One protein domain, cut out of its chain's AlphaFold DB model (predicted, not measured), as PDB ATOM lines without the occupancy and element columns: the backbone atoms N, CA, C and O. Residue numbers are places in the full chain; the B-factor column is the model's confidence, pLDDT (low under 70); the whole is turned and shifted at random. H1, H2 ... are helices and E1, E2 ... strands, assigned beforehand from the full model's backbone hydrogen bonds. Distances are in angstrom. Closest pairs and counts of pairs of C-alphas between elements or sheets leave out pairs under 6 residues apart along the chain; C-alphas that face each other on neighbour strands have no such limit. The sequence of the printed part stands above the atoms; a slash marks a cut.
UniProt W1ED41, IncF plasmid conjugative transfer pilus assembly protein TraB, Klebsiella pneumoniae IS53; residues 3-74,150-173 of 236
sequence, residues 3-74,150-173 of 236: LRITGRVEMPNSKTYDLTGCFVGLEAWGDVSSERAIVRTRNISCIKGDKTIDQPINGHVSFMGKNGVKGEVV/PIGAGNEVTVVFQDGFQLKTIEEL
ATOM      1  N   LEU A   3      10.592  74.251  16.539       92.62
ATOM      2  CA  LEU A   3      10.503  73.365  17.699       92.62
ATOM      3  C   LEU A   3      11.848  73.328  18.420       92.62
ATOM      4  O   LEU A   3      12.900  73.466  17.796       92.62
ATOM      5  N   ARG A   4      11.805  73.119  19.732       93.94
ATOM      6  CA  ARG A   4      12.989  72.837  20.540       93.94
ATOM      7  C   ARG A   4      12.991  71.353  20.868       93.94
ATOM      8  O   ARG A   4      12.003  70.848  21.394       93.94
ATOM      9  N   ILE A   5      14.089  70.673  20.578       93.56
ATOM     10  CA  ILE A   5      14.261  69.270  20.943       93.56
ATOM     11  C   ILE A   5      14.447  69.191  22.463       93.56
ATOM     12  O   ILE A   5      15.325  69.845  23.030       93.56
ATOM     13  N   THR A   6      13.594  68.418  23.130       92.50
ATOM     14  CA  THR A   6      13.577  68.264  24.594       92.50
ATOM     15  C   THR A   6      14.241  66.977  25.078       92.50
ATOM     16  O   THR A   6      14.511  66.860  26.270       92.50
ATOM     17  N   GLY A   7      14.513  66.025  24.182       89.19
ATOM     18  CA  GLY A   7      15.023  64.702  24.533       89.19
ATOM     19  C   GLY A   7      16.146  64.207  23.627       89.19
ATOM     20  O   GLY A   7      16.605  64.891  22.710       89.19
ATOM     21  N   ARG A   8      16.579  62.973  23.898       91.31
ATOM     22  CA  ARG A   8      17.576  62.273  23.083       91.31
ATOM     23  C   ARG A   8      16.945  61.760  21.795       91.31
ATOM     24  O   ARG A   8      15.777  61.384  21.770       91.31
ATOM     25  N   VAL A   9      17.744  61.738  20.738       91.69
ATOM     26  CA  VAL A   9      17.370  61.171  19.448       91.69
ATOM     27  C   VAL A   9      17.798  59.714  19.397       91.69
ATOM     28  O   VAL A   9      18.945  59.382  19.702       91.69
ATOM     29  N   GLU A  10      16.862  58.860  19.001       91.56
ATOM     30  CA  GLU A  10      17.093  57.442  18.745       91.56
ATOM     31  C   GLU A  10      17.694  57.263  17.347       91.56
ATOM     32  O   GLU A  10      17.138  57.705  16.341       91.56
ATOM     33  N   MET A  11      18.853  56.621  17.292       90.50
ATOM     34  CA  MET A  11      19.583  56.259  16.082       90.50
ATOM     35  C   MET A  11      19.406  54.762  15.787       90.50
ATOM     36  O   MET A  11      19.033  53.984  16.675       90.50
ATOM     37  N   PRO A  12      19.722  54.314  14.555       88.31
ATOM     38  CA  PRO A  12      19.723  52.895  14.226       88.31
ATOM     39  C   PRO A  12      20.526  52.062  15.236       88.31
ATOM     40  O   PRO A  12      21.521  52.522  15.800       88.31
ATOM     41  N   ASN A  13      20.105  50.812  15.443       93.06
ATOM     42  CA  ASN A  13      20.713  49.873  16.394       93.06
ATOM     43  C   ASN A  13      20.620  50.296  17.876       93.06
ATOM     44  O   ASN A  13      21.522  49.995  18.656       93.06
ATOM     45  N   SER A  14      19.527  50.963  18.277       91.00
ATOM     46  CA  SER A  14      19.273  51.398  19.670       91.00
ATOM     47  C   SER A  14      20.379  52.290  20.246       91.00
ATOM     48  O   SER A  14      20.654  52.291  21.448       91.00
ATOM     49  N   LYS A  15      21.083  53.013  19.375       90.94
ATOM     50  CA  LYS A  15      22.050  54.023  19.797       90.94
ATOM     51  C   LYS A  15      21.303  55.321  20.035       90.94
ATOM     52  O   LYS A  15      20.361  55.626  19.323       90.94
ATOM     53  N   THR A  16      21.747  56.113  20.999       91.88
ATOM     54  CA  THR A  16      21.136  57.413  21.284       91.88
ATOM     55  C   THR A  16      22.149  58.524  21.094       91.88
ATOM     56  O   THR A  16      23.341  58.351  21.361       91.88
ATOM     57  N   TYR A  17      21.681  59.664  20.600       90.19
ATOM     58  CA  TYR A  17      22.472  60.881  20.489       90.19
ATOM     59  C   TYR A  17      21.725  62.035  21.143       90.19
ATOM     60  O   TYR A  17      20.509  62.172  21.015       90.19
ATOM     61  N   ASP A  18      22.448  62.864  21.884       90.62
ATOM     62  CA  ASP A  18      21.837  63.970  22.602       90.62
ATOM     63  C   ASP A  18      21.739  65.209  21.702       90.62
ATOM     64  O   ASP A  18      22.756  65.816  21.368       90.62
ATOM     65  N   LEU A  19      20.517  65.588  21.319       90.81
ATOM     66  CA  LEU A  19      20.206  66.843  20.619       90.81
ATOM     67  C   LEU A  19      19.326  67.760  21.475       90.81
ATOM     68  O   LEU A  19      18.652  68.651  20.959       90.81
ATOM     69  N   THR A  20      19.318  67.550  22.791       92.94
ATOM     70  CA  THR A  20      18.540  68.375  23.714       92.94
ATOM     71  C   THR A  20      18.970  69.836  23.599       92.94
ATOM     72  O   THR A  20      20.147  70.168  23.713       92.94
ATOM     73  N   GLY A  21      18.004  70.728  23.384       92.06
ATOM     74  CA  GLY A  21      18.241  72.162  23.228       92.06
ATOM     75  C   GLY A  21      18.457  72.634  21.791       92.06
ATOM     76  O   GLY A  21      18.404  73.840  21.569       92.06
ATOM     77  N   CYS A  22      18.621  71.729  20.825       93.44
ATOM     78  CA  CYS A  22      18.673  72.093  19.413       93.44
ATOM     79  C   CYS A  22      17.302  72.582  18.922       93.44
ATOM     80  O   CYS A  22      16.250  72.112  19.373       93.44
ATOM     81  N   PHE A  23      17.319  73.505  17.969       94.88
ATOM     82  CA  PHE A  23      16.131  74.029  17.313       94.88
ATOM     83  C   PHE A  23      15.981  73.410  15.932       94.88
ATOM     84  O   PHE A  23      16.955  73.277  15.198       94.88
ATOM     85  N   VAL A  24      14.758  73.052  15.557       95.31
ATOM     86  CA  VAL A  24      14.450  72.599  14.197       95.31
ATOM     87  C   VAL A  24      13.464  73.573  13.570       95.31
ATOM     88  O   VAL A  24      12.378  73.819  14.106       95.31
ATOM     89  N   GLY A  25      13.867  74.137  12.435       95.00
ATOM     90  CA  GLY A  25      13.025  74.948  11.575       95.00
ATOM     91  C   GLY A  25      12.020  74.072  10.838       95.00
ATOM     92  O   GLY A  25      12.357  73.005  10.323       95.00
ATOM     93  N   LEU A  26      10.771  74.529  10.807       94.88
ATOM     94  CA  LEU A  26       9.633  73.794  10.272       94.88
ATOM     95  C   LEU A  26       8.840  74.626   9.268       94.88
ATOM     96  O   LEU A  26       8.527  75.799   9.519       94.88
ATOM     97  N   GLU A  27       8.408  73.953   8.210       93.56
ATOM     98  CA  GLU A  27       7.428  74.423   7.237       93.56
ATOM     99  C   GLU A  27       6.150  73.605   7.367       93.56
ATOM    100  O   GLU A  27       6.195  72.380   7.457       93.56
ATOM    101  N   ALA A  28       5.003  74.279   7.395       92.06
ATOM    102  CA  ALA A  28       3.714  73.642   7.602       92.06
ATOM    103  C   ALA A  28       2.715  74.083   6.537       92.06
ATOM    104  O   ALA A  28       2.647  75.265   6.201       92.06
ATOM    105  N   TRP A  29       1.899  73.144   6.068       92.50
ATOM    106  CA  TRP A  29       0.697  73.434   5.294       92.50
ATOM    107  C   TRP A  29      -0.489  72.676   5.887       92.50
ATOM    108  O   TRP A  29      -0.346  71.579   6.429       92.50
ATOM    109  N   GLY A  30      -1.665  73.294   5.832       91.88
ATOM    110  CA  GLY A  30      -2.899  72.694   6.323       91.88
ATOM    111  C   GLY A  30      -3.569  71.854   5.246       91.88
ATOM    112  O   GLY A  30      -3.734  72.318   4.122       91.88
ATOM    113  N   ASP A  31      -3.988  70.648   5.608       90.81
ATOM    114  CA  ASP A  31      -4.934  69.850   4.842       90.81
ATOM    115  C   ASP A  31      -6.263  69.786   5.605       90.81
ATOM    116  O   ASP A  31      -6.376  69.193   6.680       90.81
ATOM    117  N   VAL A  32      -7.273  70.440   5.032       88.81
ATOM    118  CA  VAL A  32      -8.625  70.548   5.592       88.81
ATOM    119  C   VAL A  32      -9.339  69.200   5.562       88.81
ATOM    120  O   VAL A  32     -10.133  68.918   6.450       88.81
ATOM    121  N   SER A  33      -9.030  68.350   4.576       89.50
ATOM    122  CA  SER A  33      -9.653  67.033   4.421       89.50
ATOM    123  C   SER A  33      -9.281  66.095   5.570       89.50
ATOM    124  O   SER A  33     -10.113  65.342   6.070       89.50
ATOM    125  N   SER A  34      -8.028  66.167   6.024       88.25
ATOM    126  CA  SER A  34      -7.513  65.343   7.120       88.25
ATOM    127  C   SER A  34      -7.488  66.050   8.479       88.25
ATOM    128  O   SER A  34      -7.042  65.446   9.460       88.25
ATOM    129  N   GLU A  35      -7.964  67.300   8.546       91.75
ATOM    130  CA  GLU A  35      -7.954  68.160   9.742       91.75
ATOM    131  C   GLU A  35      -6.556  68.250  10.388       91.75
ATOM    132  O   GLU A  35      -6.375  68.179  11.612       91.75
ATOM    133  N   ARG A  36      -5.518  68.330   9.547       92.12
ATOM    134  CA  ARG A  36      -4.120  68.245   9.979       92.12
ATOM    135  C   ARG A  36      -3.251  69.309   9.343       92.12
ATOM    136  O   ARG A  36      -3.332  69.586   8.151       92.12
ATOM    137  N   ALA A  37      -2.345  69.853  10.145       93.56
ATOM    138  CA  ALA A  37      -1.195  70.587   9.647       93.56
ATOM    139  C   ALA A  37      -0.076  69.585   9.363       93.56
ATOM    140  O   ALA A  37       0.495  69.001  10.288       93.56
ATOM    141  N   ILE A  38       0.230  69.364   8.090       93.69
ATOM    142  CA  ILE A  38       1.373  68.552   7.692       93.69
ATOM    143  C   ILE A  38       2.610  69.430   7.788       93.69
ATOM    144  O   ILE A  38       2.637  70.541   7.261       93.69
ATOM    145  N   VAL A  39       3.623  68.940   8.496       94.56
ATOM    146  CA  VAL A  39       4.813  69.722   8.814       94.56
ATOM    147  C   VAL A  39       6.052  68.977   8.342       94.56
ATOM    148  O   VAL A  39       6.253  67.813   8.695       94.56
ATOM    149  N   ARG A  40       6.883  69.666   7.562       94.69
ATOM    150  CA  ARG A  40       8.207  69.221   7.124       94.69
ATOM    151  C   ARG A  40       9.293  69.981   7.868       94.69
ATOM    152  O   ARG A  40       9.126  71.152   8.215       94.69
ATOM    153  N   THR A  41      10.407  69.307   8.111       95.38
ATOM    154  CA  THR A  41      11.611  69.952   8.632       95.38
ATOM    155  C   THR A  41      12.325  70.699   7.517       95.38
ATOM    156  O   THR A  41      12.263  70.301   6.357       95.38
ATOM    157  N   ARG A  42      13.012  71.782   7.880       94.81
ATOM    158  CA  ARG A  42      13.842  72.552   6.956       94.81
ATOM    159  C   ARG A  42      15.303  72.514   7.321       94.81
ATOM    160  O   ARG A  42      16.123  72.110   6.506       94.81
ATOM    161  N   ASN A  43      15.626  72.953   8.524       94.06
ATOM    162  CA  ASN A  43      16.987  72.996   9.024       94.06
ATOM    163  C   ASN A  43      17.017  72.677  10.514       94.06
ATOM    164  O   ASN A  43      16.014  72.819  11.215       94.06
ATOM    165  N   ILE A  44      18.174  72.233  10.984       93.69
ATOM    166  CA  ILE A  44      18.474  72.046  12.398       93.69
ATOM    167  C   ILE A  44      19.580  73.016  12.784       93.69
ATOM    168  O   ILE A  44      20.600  73.076  12.107       93.69
ATOM    169  N   SER A  45      19.365  73.750  13.871       93.69
ATOM    170  CA  SER A  45      20.299  74.718  14.434       93.69
ATOM    171  C   SER A  45      20.635  74.345  15.874       93.69
ATOM    172  O   SER A  45      19.765  74.008  16.684       93.69
ATOM    173  N   CYS A  46      21.924  74.313  16.181       92.81
ATOM    174  CA  CYS A  46      22.462  73.551  17.292       92.81
ATOM    175  C   CYS A  46      23.844  74.101  17.668       92.81
ATOM    176  O   CYS A  46      24.646  74.409  16.792       92.81
ATOM    177  N   ILE A  47      24.135  74.208  18.966       90.75
ATOM    178  CA  ILE A  47      25.481  74.513  19.464       90.75
ATOM    179  C   ILE A  47      25.949  73.295  20.251       90.75
ATOM    180  O   ILE A  47      25.303  72.891  21.223       90.75
ATOM    181  N   LYS A  48      27.050  72.683  19.814       85.56
ATOM    182  CA  LYS A  48      27.616  71.482  20.435       85.56
ATOM    183  C   LYS A  48      29.075  71.759  20.796       85.56
ATOM    184  O   LYS A  48      29.935  71.826  19.919       85.56
ATOM    185  N   GLY A  49      29.349  71.929  22.090       85.06
ATOM    186  CA  GLY A  49      30.631  72.492  22.534       85.06
ATOM    187  C   GLY A  49      30.763  73.931  22.035       85.06
ATOM    188  O   GLY A  49      29.812  74.694  22.164       85.06
ATOM    189  N   ASP A  50      31.888  74.259  21.399       85.25
ATOM    190  CA  ASP A  50      32.139  75.586  20.811       85.25
ATOM    191  C   ASP A  50      31.766  75.679  19.324       85.25
ATOM    192  O   ASP A  50      31.973  76.709  18.685       85.25
ATOM    193  N   LYS A  51      31.221  74.602  18.745       87.56
ATOM    194  CA  LYS A  51      30.909  74.550  17.317       87.56
ATOM    195  C   LYS A  51      29.425  74.778  17.065       87.56
ATOM    196  O   LYS A  51      28.566  74.137  17.681       87.56
ATOM    197  N   THR A  52      29.140  75.662  16.115       90.50
ATOM    198  CA  THR A  52      27.778  75.921  15.640       90.50
ATOM    199  C   THR A  52      27.465  75.001  14.466       90.50
ATOM    200  O   THR A  52      28.271  74.830  13.549       90.50
ATOM    201  N   ILE A  53      26.287  74.394  14.514       90.56
ATOM    202  CA  ILE A  53      25.746  73.502  13.497       90.56
ATOM    203  C   ILE A  53      24.456  74.143  12.989       90.56
ATOM    204  O   ILE A  53      23.516  74.328  13.764       90.56
ATOM    205  N   ASP A  54      24.413  74.473  11.702       92.31
ATOM    206  CA  ASP A  54      23.190  74.850  10.991       92.31
ATOM    207  C   ASP A  54      23.199  74.182   9.620       92.31
ATOM    208  O   ASP A  54      24.035  74.485   8.768       92.31
ATOM    209  N   GLN A  55      22.298  73.222   9.426       91.81
ATOM    210  CA  GLN A  55      22.244  72.452   8.189       91.81
ATOM    211  C   GLN A  55      20.816  72.076   7.807       91.81
ATOM    212  O   GLN A  55      19.969  71.872   8.687       91.81
ATOM    213  N   PRO A  56      20.532  71.942   6.499       93.06
ATOM    214  CA  PRO A  56      19.245  71.452   6.047       93.06
ATOM    215  C   PRO A  56      19.043  69.992   6.458       93.06
ATOM    216  O   PRO A  56      19.978  69.191   6.437       93.06
ATOM    217  N   ILE A  57      17.808  69.649   6.822       93.62
ATOM    218  CA  ILE A  57      17.420  68.285   7.192       93.62
ATOM    219  C   ILE A  57      16.054  67.933   6.615       93.62
ATOM    220  O   ILE A  57      15.110  68.725   6.686       93.62
ATOM    221  N   ASN A  58      15.940  66.706   6.113       94.38
ATOM    222  CA  ASN A  58      14.693  66.164   5.591       94.38
ATOM    223  C   ASN A  58      14.009  65.277   6.630       94.38
ATOM    224  O   ASN A  58      14.597  64.364   7.216       94.38
ATOM    225  N   GLY A  59      12.733  65.552   6.849       93.44
ATOM    226  CA  GLY A  59      11.975  64.978   7.938       93.44
ATOM    227  C   GLY A  59      10.554  65.510   7.973       93.44
ATOM    228  O   GLY A  59      10.194  66.479   7.299       93.44
ATOM    229  N   HIS A  60       9.736  64.861   8.787       93.88
ATOM    230  CA  HIS A  60       8.360  65.260   9.034       93.88
ATOM    231  C   HIS A  60       8.051  65.215  10.525       93.88
ATOM    232  O   HIS A  60       8.751  64.577  11.313       93.88
ATOM    233  N   VAL A  61       6.987  65.904  10.919       94.62
ATOM    234  CA  VAL A  61       6.504  65.888  12.298       94.62
ATOM    235  C   VAL A  61       5.324  64.935  12.412       94.62
ATOM    236  O   VAL A  61       4.387  64.979  11.616       94.62
ATOM    237  N   SER A  62       5.365  64.087  13.430       92.62
ATOM    238  CA  SER A  62       4.317  63.151  13.803       92.62
ATOM    239  C   SER A  62       3.716  63.552  15.147       92.62
ATOM    240  O   SER A  62       4.429  63.890  16.094       92.62
ATOM    241  N   PHE A  63       2.392  63.503  15.237       91.00
ATOM    242  CA  PHE A  63       1.655  63.694  16.479       91.00
ATOM    243  C   PHE A  63       0.966  62.382  16.850       91.00
ATOM    244  O   PHE A  63       0.077  61.912  16.132       91.00
ATOM    245  N   MET A  64       1.399  61.777  17.961       86.50
ATOM    246  CA  MET A  64       0.899  60.485  18.457       86.50
ATOM    247  C   MET A  64       0.934  59.361  17.398       86.50
ATOM    248  O   MET A  64      -0.021  58.600  17.249       86.50
ATOM    249  N   GLY A  65       2.015  59.280  16.615       86.06
ATOM    250  CA  GLY A  65       2.210  58.228  15.609       86.06
ATOM    251  C   GLY A  65       1.508  58.463  14.266       86.06
ATOM    252  O   GLY A  65       1.608  57.622  13.377       86.06
ATOM    253  N   LYS A  66       0.822  59.598  14.081       89.69
ATOM    254  CA  LYS A  66       0.226  59.995  12.796       89.69
ATOM    255  C   LYS A  66       0.944  61.212  12.229       89.69
ATOM    256  O   LYS A  66       1.238  62.149  12.965       89.69
ATOM    257  N   ASN A  67       1.153  61.222  10.913       91.44
ATOM    258  CA  ASN A  67       1.780  62.351  10.230       91.44
ATOM    259  C   ASN A  67       0.972  63.648  10.428       91.44
ATOM    260  O   ASN A  67      -0.264  63.647  10.356       91.44
ATOM    261  N   GLY A  68       1.683  64.744  10.673       91.19
ATOM    262  CA  GLY A  68       1.119  66.062  10.924       91.19
ATOM    263  C   GLY A  68       0.517  66.240  12.319       91.19
ATOM    264  O   GLY A  68       0.229  65.287  13.046       91.19
ATOM    265  N   VAL A  69       0.295  67.501  12.674       92.56
ATOM    266  CA  VAL A  69      -0.333  67.914  13.931       92.56
ATOM    267  C   VAL A  69      -1.837  68.023  13.711       92.56
ATOM    268  O   VAL A  69      -2.284  68.696  12.783       92.56
ATOM    269  N   LYS A  70      -2.626  67.342  14.548       90.94
ATOM    270  CA  LYS A  70      -4.090  67.434  14.493       90.94
ATOM    271  C   LYS A  70      -4.535  68.825  14.955       90.94
ATOM    272  O   LYS A  70      -4.040  69.309  15.970       90.94
ATOM    273  N   GLY A  71      -5.491  69.426  14.254       89.81
ATOM    274  CA  GLY A  71      -6.146  70.660  14.680       89.81
ATOM    275  C   GLY A  71      -7.622  70.664  14.299       89.81
ATOM    276  O   GLY A  71      -8.052  69.883  13.459       89.81
ATOM    277  N   GLU A  72      -8.409  71.517  14.941       89.50
ATOM    278  CA  GLU A  72      -9.826  71.679  14.613       89.50
ATOM    279  C   GLU A  72      -9.975  72.611  13.408       89.50
ATOM    280  O   GLU A  72      -9.394  73.697  13.383       89.50
ATOM    281  N   VAL A  73     -10.744  72.207  12.397       89.50
ATOM    282  CA  VAL A  73     -11.019  73.079  11.252       89.50
ATOM    283  C   VAL A  73     -12.009  74.152  11.689       89.50
ATOM    284  O   VAL A  73     -13.177  73.872  11.947       89.50
ATOM    285  N   VAL A  74     -11.553  75.403  11.734       86.94
ATOM    286  CA  VAL A  74     -12.400  76.533  12.115       86.94
ATOM    287  C   VAL A  74     -12.757  77.351  10.883       86.94
ATOM    288  O   VAL A  74     -11.905  77.958  10.228       86.94
ATOM    289  N   PRO A 150      -5.979  76.159  13.305       88.25
ATOM    290  CA  PRO A 150      -5.143  76.817  14.292       88.25
ATOM    291  C   PRO A 150      -4.327  75.768  15.057       88.25
ATOM    292  O   PRO A 150      -4.878  74.928  15.765       88.25
ATOM    293  N   ILE A 151      -3.002  75.832  14.936       88.75
ATOM    294  CA  ILE A 151      -2.081  75.011  15.725       88.75
ATOM    295  C   ILE A 151      -1.483  75.880  16.832       88.75
ATOM    296  O   ILE A 151      -0.793  76.861  16.553       88.75
ATOM    297  N   GLY A 152      -1.770  75.529  18.087       83.62
ATOM    298  CA  GLY A 152      -1.229  76.216  19.263       83.62
ATOM    299  C   GLY A 152       0.276  75.996  19.464       83.62
ATOM    300  O   GLY A 152       0.874  75.079  18.898       83.62
ATOM    301  N   ALA A 153       0.894  76.837  20.295       87.19
ATOM    302  CA  ALA A 153       2.270  76.642  20.755       87.19
ATOM    303  C   ALA A 153       2.330  75.631  21.915       87.19
ATOM    304  O   ALA A 153       1.348  75.445  22.628       87.19
ATOM    305  N   GLY A 154       3.491  75.004  22.125       86.38
ATOM    306  CA  GLY A 154       3.719  74.092  23.256       86.38
ATOM    307  C   GLY A 154       3.231  72.655  23.053       86.38
ATOM    308  O   GLY A 154       3.296  71.862  23.985       86.38
ATOM    309  N   ASN A 155       2.772  72.302  21.850       88.56
ATOM    310  CA  ASN A 155       2.436  70.919  21.522       88.56
ATOM    311  C   ASN A 155       3.687  70.035  21.545       88.56
ATOM    312  O   ASN A 155       4.680  70.341  20.881       88.56
ATOM    313  N   GLU A 156       3.612  68.916  22.262       90.25
ATOM    314  CA  GLU A 156       4.630  67.874  22.202       90.25
ATOM    315  C   GLU A 156       4.449  67.065  20.916       90.25
ATOM    316  O   GLU A 156       3.372  66.540  20.625       90.25
ATOM    317  N   VAL A 157       5.503  67.014  20.110       92.31
ATOM    318  CA  VAL A 157       5.495  66.378  18.794       92.31
ATOM    319  C   VAL A 157       6.761  65.559  18.605       92.31
ATOM    320  O   VAL A 157       7.820  65.891  19.137       92.31
ATOM    321  N   THR A 158       6.668  64.504  17.805       93.06
ATOM    322  CA  THR A 158       7.813  63.666  17.454       93.06
ATOM    323  C   THR A 158       8.317  64.064  16.077       93.06
ATOM    324  O   THR A 158       7.570  64.027  15.102       93.06
ATOM    325  N   VAL A 159       9.590  64.429  15.973       92.81
ATOM    326  CA  VAL A 159      10.234  64.668  14.675       92.81
ATOM    327  C   VAL A 159      10.800  63.350  14.167       92.81
ATOM    328  O   VAL A 159      11.528  62.670  14.883       92.81
ATOM    329  N   VAL A 160      10.467  62.999  12.930       92.56
ATOM    330  CA  VAL A 160      10.967  61.805  12.254       92.56
ATOM    331  C   VAL A 160      11.829  62.248  11.082       92.56
ATOM    332  O   VAL A 160      11.336  62.850  10.125       92.56
ATOM    333  N   PHE A 161      13.120  61.944  11.158       92.75
ATOM    334  CA  PHE A 161      14.061  62.183  10.069       92.75
ATOM    335  C   PHE A 161      13.846  61.136   8.976       92.75
ATOM    336  O   PHE A 161      13.749  59.945   9.266       92.75
ATOM    337  N   GLN A 162      13.710  61.594   7.734       91.19
ATOM    338  CA  GLN A 162      13.470  60.719   6.584       91.19
ATOM    339  C   GLN A 162      14.783  60.265   5.958       91.19
ATOM    340  O   GLN A 162      14.937  59.086   5.650       91.19
ATOM    341  N   ASP A 163      15.733  61.192   5.848       91.06
ATOM    342  CA  ASP A 163      17.045  60.928   5.277       91.06
ATOM    343  C   ASP A 163      18.107  60.878   6.377       91.06
ATOM    344  O   ASP A 163      18.064  61.632   7.355       91.06
ATOM    345  N   GLY A 164      19.084  59.988   6.203       86.94
ATOM    346  CA  GLY A 164      20.276  59.967   7.042       86.94
ATOM    347  C   GLY A 164      21.117  61.216   6.789       86.94
ATOM    348  O   GLY A 164      21.399  61.560   5.644       86.94
ATOM    349  N   PHE A 165      21.546  61.880   7.857       88.62
ATOM    350  CA  PHE A 165      22.425  63.040   7.770       88.62
ATOM    351  C   PHE A 165      23.563  62.924   8.778       88.62
ATOM    352  O   PHE A 165      23.438  62.288   9.825       88.62
ATOM    353  N   GLN A 166      24.682  63.564   8.459       87.31
ATOM    354  CA  GLN A 166      25.775  63.778   9.398       87.31
ATOM    355  C   GLN A 166      25.713  65.220   9.875       87.31
ATOM    356  O   GLN A 166      25.444  66.111   9.072       87.31
ATOM    357  N   LEU A 167      25.922  65.439  11.171       84.69
ATOM    358  CA  LEU A 167      26.039  66.784  11.723       84.69
ATOM    359  C   LEU A 167      27.399  67.335  11.317       84.69
ATOM    360  O   LEU A 167      28.425  66.857  11.799       84.69
ATOM    361  N   LYS A 168      27.384  68.313  10.421       86.00
ATOM    362  CA  LYS A 168      28.562  69.053   9.993       86.00
ATOM    363  C   LYS A 168      28.511  70.438  10.605       86.00
ATOM    364  O   LYS A 168      27.446  71.028  10.790       86.00
ATOM    365  N   THR A 169      29.673  70.940  10.964       86.31
ATOM    366  CA  THR A 169      29.801  72.295  11.500       86.31
ATOM    367  C   THR A 169      29.655  73.303  10.363       86.31
ATOM    368  O   THR A 169      29.834  72.952   9.197       86.31
ATOM    369  N   ILE A 170      29.306  74.553  10.678       81.69
ATOM    370  CA  ILE A 170      29.154  75.595   9.645       81.69
ATOM    371  C   ILE A 170      30.445  75.737   8.824       81.69
ATOM    372  O   ILE A 170      30.390  75.772   7.599       81.69
ATOM    373  N   GLU A 171      31.598  75.707   9.490       79.88
ATOM    374  CA  GLU A 171      32.922  75.782   8.864       79.88
ATOM    375  C   GLU A 171      33.160  74.635   7.867       79.88
ATOM    376  O   GLU A 171      33.629  74.858   6.752       79.88
ATOM    377  N   GLU A 172      32.792  73.404   8.233       80.38
ATOM    378  CA  GLU A 172      32.913  72.233   7.355       80.38
ATOM    379  C   GLU A 172      31.932  72.302   6.175       80.38
ATOM    380  O   GLU A 172      32.297  71.978   5.047       80.38
ATOM    381  N   LEU A 173      30.700  72.765   6.406       80.81
ATOM    382  CA  LEU A 173      29.697  72.943   5.350       80.81
ATOM    383  C   LEU A 173      30.104  74.021   4.342       80.81
ATOM    384  O   LEU A 173      29.848  73.879   3.145       80.81
TER     385      LEU A 173
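AT A GLANCE: This is residues 3 to 74 and 150 to 173 of the 236 residues of the protein "IncF plasmid conjugative transfer pilus assembly protein TraB" of Klebsiella pneumoniae IS53 (UniProt W1ED41). A long antiparallel sheet of three strands, E3, E4 and E5, is crossed on one face by a small sheet of two, E6 and E7, in a sandwich whose sheets are only partly face to face. The hairpin E1 and E2 forms a separate small arm, and the short helix H1 sits near E5 at one end of the long sheet. The printed part has 96 residues, with seven named strands followed by one named helix along the chain; the class is mostly strand, and the sheets run E1 - E2, E3 - E4 - E5 and E6 - E7, each antiparallel. The whole is only just compact, close to loose, with a radius of gyration of the C-alphas of 14.5 A, and its elongated outline spans 45 by 28 by 23 A.

IN THESE COORDINATES: E1, residues 8 to 11, begins with C-alpha 8 at (17.576, 62.273, 23.083) and is 9.4 A long. E2, residues 15 to 18, is 10.3 A long. E3, residues 23 to 31, spans 24.8 A. E4, residues 36 to 48, is the longest strand by residues and spans 33.6 A, from C-alpha 36 at (-4.120, 68.245, 9.979). E5, residues 51 to 56, spans 16.5 A, and E6, residues 59 to 63, spans 13.5 A. E7, residues 158 to 161, is 9.8 A long. H1, residues 170 to 173, is 5.1 A long and ends with C-alpha 173 at (29.697, 72.943, 5.350).

HOW THE PARTS SIT: E3, E4 and E5 form a meander, each strand the antiparallel neighbour of the one before. N 27 and O 40 are 2.9 A apart between E3 and E4; N 46 and O 53 are 2.9 A apart between E4 and E5. E4 bends by 55 degrees at residue 42. E5 runs on into E6 at 86 degrees, across a break of 2 residues. The strands of the two sheets of the sandwich stand at 74 degrees; the closest C-alphas of E4 and E6, those of Arg 40 and His 60, are 4.4 A apart. Between E6 and E7, N 62 and O 158 are 2.8 A apart. In the hairpin E1 and E2, N 11 and O 15 are 2.7 A apart; E1 and E4 are apart. H1 only grazes the sheet E3 E4 E5 with residues 170 to 173, and is too short for an O i to N i+4 pair.

THE WHOLE: The C-alphas farthest apart, those of Val 74 and Glu 172, are 45.8 A apart. Residues 75 to 149 are not printed, and C-alphas 74 and 150 are 7.6 A apart across the cut. Of the links printed whole, none is long. Mean pLDDT of the printed part is 90.6, and no printed residue is under 70.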